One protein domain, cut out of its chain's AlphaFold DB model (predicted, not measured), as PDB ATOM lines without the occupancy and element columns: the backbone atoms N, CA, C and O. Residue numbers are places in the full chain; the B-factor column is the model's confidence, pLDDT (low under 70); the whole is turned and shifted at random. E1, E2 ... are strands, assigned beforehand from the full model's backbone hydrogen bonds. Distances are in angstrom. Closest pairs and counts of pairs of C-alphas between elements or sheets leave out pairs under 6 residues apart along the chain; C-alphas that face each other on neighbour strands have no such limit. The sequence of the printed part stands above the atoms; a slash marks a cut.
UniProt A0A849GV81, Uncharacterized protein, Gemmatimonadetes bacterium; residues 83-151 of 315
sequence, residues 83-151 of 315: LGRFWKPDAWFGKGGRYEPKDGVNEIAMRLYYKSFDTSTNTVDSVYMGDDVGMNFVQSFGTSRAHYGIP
ATOM      1  N   LEU A  83      17.275  57.946  30.752       87.88
ATOM      2  CA  LEU A  83      17.816  58.131  29.402       87.88
ATOM      3  C   LEU A  83      16.773  57.832  28.311       87.88
ATOM      4  O   LEU A  83      17.087  57.935  27.129       87.88
ATOM      5  N   GLY A  84      15.543  57.464  28.684       87.31
ATOM      6  CA  GLY A  84      14.467  57.140  27.750       87.31
ATOM      7  C   GLY A  84      14.538  55.720  27.184       87.31
ATOM      8  O   GLY A  84      13.789  55.398  26.259       87.31
ATOM      9  N   ARG A  85      15.399  54.849  27.725       90.25
ATOM     10  CA  ARG A  85      15.489  53.452  27.287       90.25
ATOM     11  C   ARG A  85      14.396  52.637  27.958       90.25
ATOM     12  O   ARG A  85      14.269  52.625  29.183       90.25
ATOM     13  N   PHE A  86      13.641  51.903  27.154       90.81
ATOM     14  CA  PHE A  86      12.693  50.906  27.629       90.81
ATOM     15  C   PHE A  86      13.451  49.683  28.082       90.81
ATOM     16  O   PHE A  86      14.318  49.212  27.361       90.81
ATOM     17  N   TRP A  87      13.067  49.126  29.216       91.56
ATOM     18  CA  TRP A  87      13.657  47.927  29.780       91.56
ATOM     19  C   TRP A  87      12.576  46.900  30.057       91.56
ATOM     20  O   TRP A  87      11.530  47.232  30.610       91.56
ATOM     21  N   LYS A  88      12.828  45.638  29.714       89.19
ATOM     22  CA  LYS A  88      11.948  44.525  30.084       89.19
ATOM     23  C   LYS A  88      12.753  43.279  30.451       89.19
ATOM     24  O   LYS A  88      13.777  43.024  29.808       89.19
ATOM     25  N   PRO A  89      12.286  42.470  31.414       89.56
ATOM     26  CA  PRO A  89      12.891  41.174  31.667       89.56
ATOM     27  C   PRO A  89      12.698  40.239  30.462       89.56
ATOM     28  O   PRO A  89      11.715  40.327  29.715       89.56
ATOM     29  N   ASP A  90      13.655  39.343  30.260       87.56
ATOM     30  CA  ASP A  90      13.597  38.257  29.290       87.56
ATOM     31  C   ASP A  90      14.372  37.039  29.810       87.56
ATOM     32  O   ASP A  90      15.267  37.163  30.648       87.56
ATOM     33  N   ALA A  91      14.036  35.853  29.311       87.56
ATOM     34  CA  ALA A  91      14.665  34.605  29.721       87.56
ATOM     35  C   ALA A  91      14.984  33.736  28.504       87.56
ATOM     36  O   ALA A  91      14.176  33.583  27.586       87.56
ATOM     37  N   TRP A  92      16.171  33.137  28.505       86.94
ATOM     38  CA  TRP A  92      16.601  32.197  27.479       86.94
ATOM     39  C   TRP A  92      16.711  30.782  28.049       86.94
ATOM     40  O   TRP A  92      17.400  30.559  29.041       86.94
ATOM     41  N   PHE A  93      16.066  29.822  27.382       84.12
ATOM     42  CA  PHE A  93      15.868  28.443  27.855       84.12
ATOM     43  C   PHE A  93      16.698  27.388  27.094       84.12
ATOM     44  O   PHE A  93      16.342  26.213  27.077       84.12
ATOM     45  N   GLY A  94      17.778  27.778  26.409       77.31
ATOM     46  CA  GLY A  94      18.588  26.842  25.619       77.31
ATOM     47  C   GLY A  94      18.257  26.789  24.120       77.31
ATOM     48  O   GLY A  94      17.338  27.437  23.612       77.31
ATOM     49  N   LYS A  95      19.050  26.006  23.374       60.78
ATOM     50  CA  LYS A  95      18.934  25.837  21.915       60.78
ATOM     51  C   LYS A  95      17.795  24.849  21.604       60.78
ATOM     52  O   LYS A  95      17.941  23.661  21.855       60.78
ATOM     53  N   GLY A  96      16.670  25.339  21.079       60.12
ATOM     54  CA  GLY A  96      15.493  24.512  20.745       60.12
ATOM     55  C   GLY A  96      14.141  25.195  20.986       60.12
ATOM     56  O   GLY A  96      13.144  24.783  20.404       60.12
ATOM     57  N   GLY A  97      14.104  26.267  21.787       54.53
ATOM     58  CA  GLY A  97      13.006  27.249  21.838       54.53
ATOM     59  C   GLY A  97      11.645  26.772  22.364       54.53
ATOM     60  O   GLY A  97      10.777  27.607  22.605       54.53
ATOM     61  N   ARG A  98      11.435  25.469  22.578       60.06
ATOM     62  CA  ARG A  98      10.221  24.927  23.194       60.06
ATOM     63  C   ARG A  98      10.561  24.139  24.446       60.06
ATOM     64  O   ARG A  98      11.149  23.066  24.384       60.06
ATOM     65  N   TYR A  99      10.141  24.684  25.579       70.25
ATOM     66  CA  TYR A  99       9.975  23.912  26.797       70.25
ATOM     67  C   TYR A  99       8.802  22.941  26.597       70.25
ATOM     68  O   TYR A  99       7.667  23.371  26.387       70.25
ATOM     69  N   GLU A 100       9.083  21.639  26.631       78.62
ATOM     70  CA  GLU A 100       8.067  20.587  26.616       78.62
ATOM     71  C   GLU A 100       7.911  20.018  28.034       78.62
ATOM     72  O   GLU A 100       8.675  19.133  28.426       78.62
ATOM     73  N   PRO A 101       6.955  20.535  28.830       82.31
ATOM     74  CA  PRO A 101       6.737  20.058  30.188       82.31
ATOM     75  C   PRO A 101       6.319  18.586  30.191       82.31
ATOM     76  O   PRO A 101       5.434  18.181  29.430       82.31
ATOM     77  N   LYS A 102       6.911  17.802  31.094       89.62
ATOM     78  CA  LYS A 102       6.513  16.416  31.371       89.62
ATOM     79  C   LYS A 102       5.615  16.368  32.598       89.62
ATOM     80  O   LYS A 102       5.716  17.225  33.467       89.62
ATOM     81  N   ASP A 103       4.766  15.353  32.702       94.31
ATOM     82  CA  ASP A 103       4.022  15.119  33.943       94.31
ATOM     83  C   ASP A 103       4.982  14.883  35.114       94.31
ATOM     84  O   ASP A 103       5.929  14.104  35.003       94.31
ATOM     85  N   GLY A 104       4.704  15.525  36.246       95.06
ATOM     86  CA  GLY A 104       5.563  15.521  37.423       95.06
ATOM     87  C   GLY A 104       6.295  16.843  37.641       95.06
ATOM     88  O   GLY A 104       5.873  17.906  37.182       95.06
ATOM     89  N   VAL A 105       7.389  16.767  38.395       94.81
ATOM     90  CA  VAL A 105       8.255  17.913  38.690       94.81
ATOM     91  C   VAL A 105       9.088  18.241  37.461       94.81
ATOM     92  O   VAL A 105       9.694  17.354  36.862       94.81
ATOM     93  N   ASN A 106       9.128  19.518  37.100       92.75
ATOM     94  CA  ASN A 106       9.998  20.016  36.050       92.75
ATOM     95  C   ASN A 106      10.889  21.117  36.605       92.75
ATOM     96  O   ASN A 106      10.415  22.051  37.257       92.75
ATOM     97  N   GLU A 107      12.168  21.023  36.267       91.44
ATOM     98  CA  GLU A 107      13.156  22.069  36.476       91.44
ATOM     99  C   GLU A 107      13.530  22.679  35.130       91.44
ATOM    100  O   GLU A 107      13.728  21.974  34.136       91.44
ATOM    101  N   ILE A 108      13.594  24.005  35.090       87.12
ATOM    102  CA  ILE A 108      13.791  24.767  33.863       87.12
ATOM    103  C   ILE A 108      14.988  25.683  34.065       87.12
ATOM    104  O   ILE A 108      14.848  26.781  34.599       87.12
ATOM    105  N   ALA A 109      16.166  25.244  33.633       89.44
ATOM    106  CA  ALA A 109      17.335  26.111  33.601       89.44
ATOM    107  C   ALA A 109      17.103  27.268  32.617       89.44
ATOM    108  O   ALA A 109      16.671  27.057  31.479       89.44
ATOM    109  N   MET A 110      17.392  28.489  33.056       89.94
ATOM    110  CA  MET A 110      17.247  29.686  32.244       89.94
ATOM    111  C   MET A 110      18.371  30.681  32.499       89.94
ATOM    112  O   MET A 110      18.884  30.807  33.607       89.94
ATOM    113  N   ARG A 111      18.724  31.419  31.451       92.00
ATOM    114  CA  ARG A 111      19.596  32.591  31.535       92.00
ATOM    115  C   ARG A 111      18.714  33.827  31.524       92.00
ATOM    116  O   ARG A 111      17.911  33.987  30.601       92.00
ATOM    117  N   LEU A 112      18.837  34.668  32.540       91.88
ATOM    118  CA  LEU A 112      18.009  35.855  32.706       91.88
ATOM    119  C   LEU A 112      18.687  37.069  32.079       91.88
ATOM    120  O   LEU A 112      19.902  37.239  32.179       91.88
ATOM    121  N   TYR A 113      17.887  37.921  31.449       92.88
ATOM    122  CA  TYR A 113      18.338  39.153  30.820       92.88
ATOM    123  C   TYR A 113      17.373  40.298  31.112       92.88
ATOM    124  O   TYR A 113      16.169  40.087  31.244       92.88
ATOM    125  N   TYR A 114      17.885  41.524  31.110       93.12
ATOM    126  CA  TYR A 114      17.081  42.698  30.789       93.12
ATOM    127  C   TYR A 114      17.382  43.111  29.361       93.12
ATOM    128  O   TYR A 114      18.536  43.345  29.021       93.12
ATOM    129  N   LYS A 115      16.353  43.197  28.520       91.44
ATOM    130  CA  LYS A 115      16.482  43.760  27.176       91.44
ATOM    131  C   LYS A 115      16.119  45.230  27.212       91.44
ATOM    132  O   LYS A 115      15.070  45.564  27.771       91.44
ATOM    133  N   SER A 116      16.950  46.058  26.590       91.50
ATOM    134  CA  SER A 116      16.640  47.459  26.360       91.50
ATOM    135  C   SER A 116      16.251  47.740  24.923       91.50
ATOM    136  O   SER A 116      16.730  47.090  23.992       91.50
ATOM    137  N   PHE A 117      15.423  48.760  24.756       88.19
ATOM    138  CA  PHE A 117      15.169  49.400  23.481       88.19
ATOM    139  C   PHE A 117      15.190  50.916  23.659       88.19
ATOM    140  O   PHE A 117      14.484  51.447  24.513       88.19
ATOM    141  N   ASP A 118      15.994  51.604  22.859       87.69
ATOM    142  CA  ASP A 118      16.019  53.061  22.793       87.69
ATOM    143  C   ASP A 118      15.287  53.517  21.533       87.69
ATOM    144  O   ASP A 118      15.696  53.246  20.401       87.69
ATOM    145  N   THR A 119      14.195  54.233  21.748       78.69
ATOM    146  CA  THR A 119      13.328  54.760  20.699       78.69
ATOM    147  C   THR A 119      13.985  55.866  19.875       78.69
ATOM    148  O   THR A 119      13.655  56.036  18.704       78.69
ATOM    149  N   SER A 120      14.932  56.607  20.451       82.81
ATOM    150  CA  SER A 120      15.601  57.730  19.789       82.81
ATOM    151  C   SER A 120      16.691  57.278  18.817       82.81
ATOM    152  O   SER A 120      16.909  57.907  17.781       82.81
ATOM    153  N   THR A 121      17.350  56.159  19.126       86.25
ATOM    154  CA  THR A 121      18.466  55.616  18.338       86.25
ATOM    155  C   THR A 121      18.115  54.321  17.607       86.25
ATOM    156  O   THR A 121      18.909  53.841  16.798       86.25
ATOM    157  N   ASN A 122      16.931  53.753  17.870       81.56
ATOM    158  CA  ASN A 122      16.511  52.428  17.412       81.56
ATOM    159  C   ASN A 122      17.504  51.320  17.820       81.56
ATOM    160  O   ASN A 122      17.674  50.322  17.114       81.56
ATOM    161  N   THR A 123      18.198  51.508  18.947       86.00
ATOM    162  CA  THR A 123      19.161  50.533  19.464       86.00
ATOM    163  C   THR A 123      18.461  49.517  20.356       86.00
ATOM    164  O   THR A 123      17.576  49.848  21.145       86.00
ATOM    165  N   VAL A 124      18.857  48.252  20.216       88.25
ATOM    166  CA  VAL A 124      18.429  47.149  21.081       88.25
ATOM    167  C   VAL A 124      19.673  46.590  21.743       88.25
ATOM    168  O   VAL A 124      20.661  46.321  21.062       88.25
ATOM    169  N   ASP A 125      19.602  46.381  23.050       91.38
ATOM    170  CA  ASP A 125      20.680  45.759  23.813       91.38
ATOM    171  C   ASP A 125      20.105  44.773  24.837       91.38
ATOM    172  O   ASP A 125      18.886  44.651  25.016       91.38
ATOM    173  N   SER A 126      20.980  44.014  25.484       92.81
ATOM    174  CA  SER A 126      20.614  43.126  26.572       92.81
ATOM    175  C   SER A 126      21.720  43.012  27.606       92.81
ATOM    176  O   SER A 126      22.868  42.739  27.266       92.81
ATOM    177  N   VAL A 127      21.338  43.095  28.874       96.06
ATOM    178  CA  VAL A 127      22.221  42.870  30.016       96.06
ATOM    179  C   VAL A 127      21.920  41.499  30.595       96.06
ATOM    180  O   VAL A 127      20.762  41.168  30.847       96.06
ATOM    181  N   TYR A 128      22.953  40.680  30.773       94.94
ATOM    182  CA  TYR A 128      22.833  39.378  31.421       94.94
ATOM    183  C   TYR A 128      22.726  39.551  32.938       94.94
ATOM    184  O   TYR A 128      23.533  40.243  33.547       94.94
ATOM    185  N   MET A 129      21.742  38.890  33.542       94.56
ATOM    186  CA  MET A 129      21.384  39.051  34.955       94.56
ATOM    187  C   MET A 129      21.732  37.833  35.812       94.56
ATOM    188  O   MET A 129      21.361  37.786  36.986       94.56
ATOM    189  N   GLY A 130      22.396  36.838  35.226       92.81
ATOM    190  CA  GLY A 130      22.690  35.564  35.871       92.81
ATOM    191  C   GLY A 130      21.814  34.415  35.376       92.81
ATOM    192  O   GLY A 130      20.891  34.581  34.573       92.81
ATOM    193  N   ASP A 131      22.128  33.228  35.879       93.25
ATOM    194  CA  ASP A 131      21.339  32.023  35.656       93.25
ATOM    195  C   ASP A 131      20.317  31.839  36.789       93.25
ATOM    196  O   ASP A 131      20.513  32.291  37.927       93.25
ATOM    197  N   ASP A 132      19.217  31.170  36.463       91.50
ATOM    198  CA  ASP A 132      18.200  30.727  37.412       91.50
ATOM    199  C   ASP A 132      17.644  29.364  36.975       91.50
ATOM    200  O   ASP A 132      17.804  28.925  35.833       91.50
ATOM    201  N   VAL A 133      16.977  28.683  37.895       90.50
ATOM    202  CA  VAL A 133      16.241  27.452  37.626       90.50
ATOM    203  C   VAL A 133      14.797  27.709  38.016       90.50
ATOM    204  O   VAL A 133      14.507  28.042  39.154       90.50
ATOM    205  N   GLY A 134      13.862  27.587  37.082       88.44
ATOM    206  CA  GLY A 134      12.434  27.583  37.384       88.44
ATOM    207  C   GLY A 134      12.016  26.202  37.874       88.44
ATOM    208  O   GLY A 134      12.589  25.205  37.444       88.44
ATOM    209  N   MET A 135      11.004  26.125  38.734       91.81
ATOM    210  CA  MET A 135      10.424  24.848  39.146       91.81
ATOM    211  C   MET A 135       8.904  24.925  39.137       91.81
ATOM    212  O   MET A 135       8.317  25.875  39.659       91.81
ATOM    213  N   ASN A 136       8.268  23.918  38.549       93.00
ATOM    214  CA  ASN A 136       6.829  23.718  38.641       93.00
ATOM    215  C   ASN A 136       6.481  22.227  38.672       93.00
ATOM    216  O   ASN A 136       7.272  21.368  38.282       93.00
ATOM    217  N   PHE A 137       5.272  21.930  39.133       94.56
ATOM    218  CA  PHE A 137       4.652  20.627  38.951       94.56
ATOM    219  C   PHE A 137       3.660  20.696  37.792       94.56
ATOM    220  O   PHE A 137       2.876  21.644  37.691       94.56
ATOM    221  N   VAL A 138       3.676  19.694  36.920       95.06
ATOM    222  CA  VAL A 138       2.770  19.592  35.776       95.06
ATOM    223  C   VAL A 138       1.948  18.320  35.880       95.06
ATOM    224  O   VAL A 138       2.469  17.244  36.167       95.06
ATOM    225  N   GLN A 139       0.651  18.442  35.615       94.31
ATOM    226  CA  GLN A 139      -0.250  17.299  35.508       94.31
ATOM    227  C   GLN A 139      -1.069  17.390  34.226       94.31
ATOM    228  O   GLN A 139      -1.746  18.396  33.986       94.31
ATOM    229  N   SER A 140      -1.042  16.328  33.425       93.56
ATOM    230  CA  SER A 140      -1.869  16.203  32.232       93.56
ATOM    231  C   SER A 140      -3.270  15.690  32.571       93.56
ATOM    232  O   SER A 140      -3.466  14.792  33.390       93.56
ATOM    233  N   PHE A 141      -4.259  16.254  31.885       89.19
ATOM    234  CA  PHE A 141      -5.666  15.870  31.909       89.19
ATOM    235  C   PHE A 141      -6.138  15.704  30.461       89.19
ATOM    236  O   PHE A 141      -6.698  16.626  29.858       89.19
ATOM    237  N   GLY A 142      -5.859  14.534  29.878       87.19
ATOM    238  CA  GLY A 142      -6.127  14.263  28.464       87.19
ATOM    239  C   GLY A 142      -5.346  15.218  27.559       87.19
ATOM    240  O   GLY A 142      -4.122  15.165  27.511       87.19
ATOM    241  N   THR A 143      -6.055  16.105  26.859       86.19
ATOM    242  CA  THR A 143      -5.470  17.117  25.960       86.19
ATOM    243  C   THR A 143      -5.055  18.410  26.663       86.19
ATOM    244  O   THR A 143      -4.414  19.258  26.047       86.19
ATOM    245  N   SER A 144      -5.408  18.581  27.939       87.00
ATOM    246  CA  SER A 144      -5.066  19.769  28.727       87.00
ATOM    247  C   SER A 144      -3.955  19.474  29.733       87.00
ATOM    248  O   SER A 144      -3.747  18.327  30.125       87.00
ATOM    249  N   ARG A 145      -3.231  20.510  30.164       89.38
ATOM    250  CA  ARG A 145      -2.208  20.427  31.214       89.38
ATOM    251  C   ARG A 145      -2.442  21.518  32.242       89.38
ATOM    252  O   ARG A 145      -2.813  22.632  31.882       89.38
ATOM    253  N   ALA A 146      -2.202  21.203  33.508       90.50
ATOM    254  CA  ALA A 146      -2.151  22.190  34.577       90.50
ATOM    255  C   ALA A 146      -0.714  22.354  35.067       90.50
ATOM    256  O   ALA A 146       0.003  21.367  35.217       90.50
ATOM    257  N   HIS A 147      -0.333  23.601  35.337       91.69
ATOM    258  CA  HIS A 147       0.959  23.979  35.894       91.69
ATOM    259  C   HIS A 147       0.754  24.532  37.303       91.69
ATOM    260  O   HIS A 147      -0.113  25.382  37.512       91.69
ATOM    261  N   TYR A 148       1.570  24.078  38.247       92.88
ATOM    262  CA  TYR A 148       1.543  24.517  39.638       92.88
ATOM    263  C   TYR A 148       2.919  25.050  40.015       92.88
ATOM    264  O   TYR A 148       3.907  24.315  39.980       92.88
ATOM    265  N   GLY A 149       2.985  26.337  40.349       91.88
ATOM    266  CA  GLY A 149       4.165  26.899  41.000       91.88
ATOM    267  C   GLY A 149       4.316  26.329  42.407       91.88
ATOM    268  O   GLY A 149       3.324  25.950  43.030       91.88
ATOM    269  N   ILE A 150       5.552  26.272  42.894       94.56
ATOM    270  CA  ILE A 150       5.853  25.834  44.258       94.56
ATOM    271  C   ILE A 150       5.771  27.057  45.188       94.56
ATOM    272  O   ILE A 150       6.553  27.993  44.995       94.56
ATOM    273  N   PRO A 151       4.829  27.099  46.153       93.31
ATOM    274  CA  PRO A 151       4.717  28.202  47.107       93.31
ATOM    275  C   PRO A 151       6.008  28.432  47.893       93.31
ATOM    276  O   PRO A 151       6.756  27.489  48.145       93.31
TER     277      PRO A 151
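This is residues 83 to 151 of the 315 residues of an uncharacterized protein of Gemmatimonadetes bacterium (UniProt A0A849GV81). One long, twisted sheet of four strands, curled like part of a barrel, with E2 and E3 side by side along its length and the shorter E1 and E4 on its two edges near opposite ends. The 69 printed residues hold no named helix; the class is all strand. The sheet, E1 E2 E3 E4, is an antiparallel meander, each strand the neighbour of the one before. The whole is elongated, 49 by 27 by 25 A, and only just loose, close to extended, with a radius of gyration of the C-alphas of 16.3 A.

E1, residues 85 to 92, begins at C-alpha 85 (15.489, 53.452, 27.287), bends by 51 degrees at residue 89 and measures 21.3 A. E2, residues 104 to 118, measures 41.6 A. E3, residues 123 to 141, measures 44.4 A and bends by 83 degrees at residue 130. E4, residues 144 to 149, measures 16.9 A and ends at C-alpha 149 (4.165, 26.899, 41.000).

E1 and E2 form a hairpin; N 90 and O 113 are 2.8 A apart, within hydrogen-bond range. In the hairpin of E2 and E3, N 108 and O 134 are 2.8 A apart, within that range. In the hairpin of E3 and E4, so are N 139 and O 146, at 3.0 A. E4 is apart from E1 and E2.

The C-alphas of Leu 83 and Gly 142, the two farthest apart, are 50.0 A from each other. The printed part has no cut. The link from E1 to E2 is long, 11 residues; residues 95 to 98 in it have pLDDT under 70.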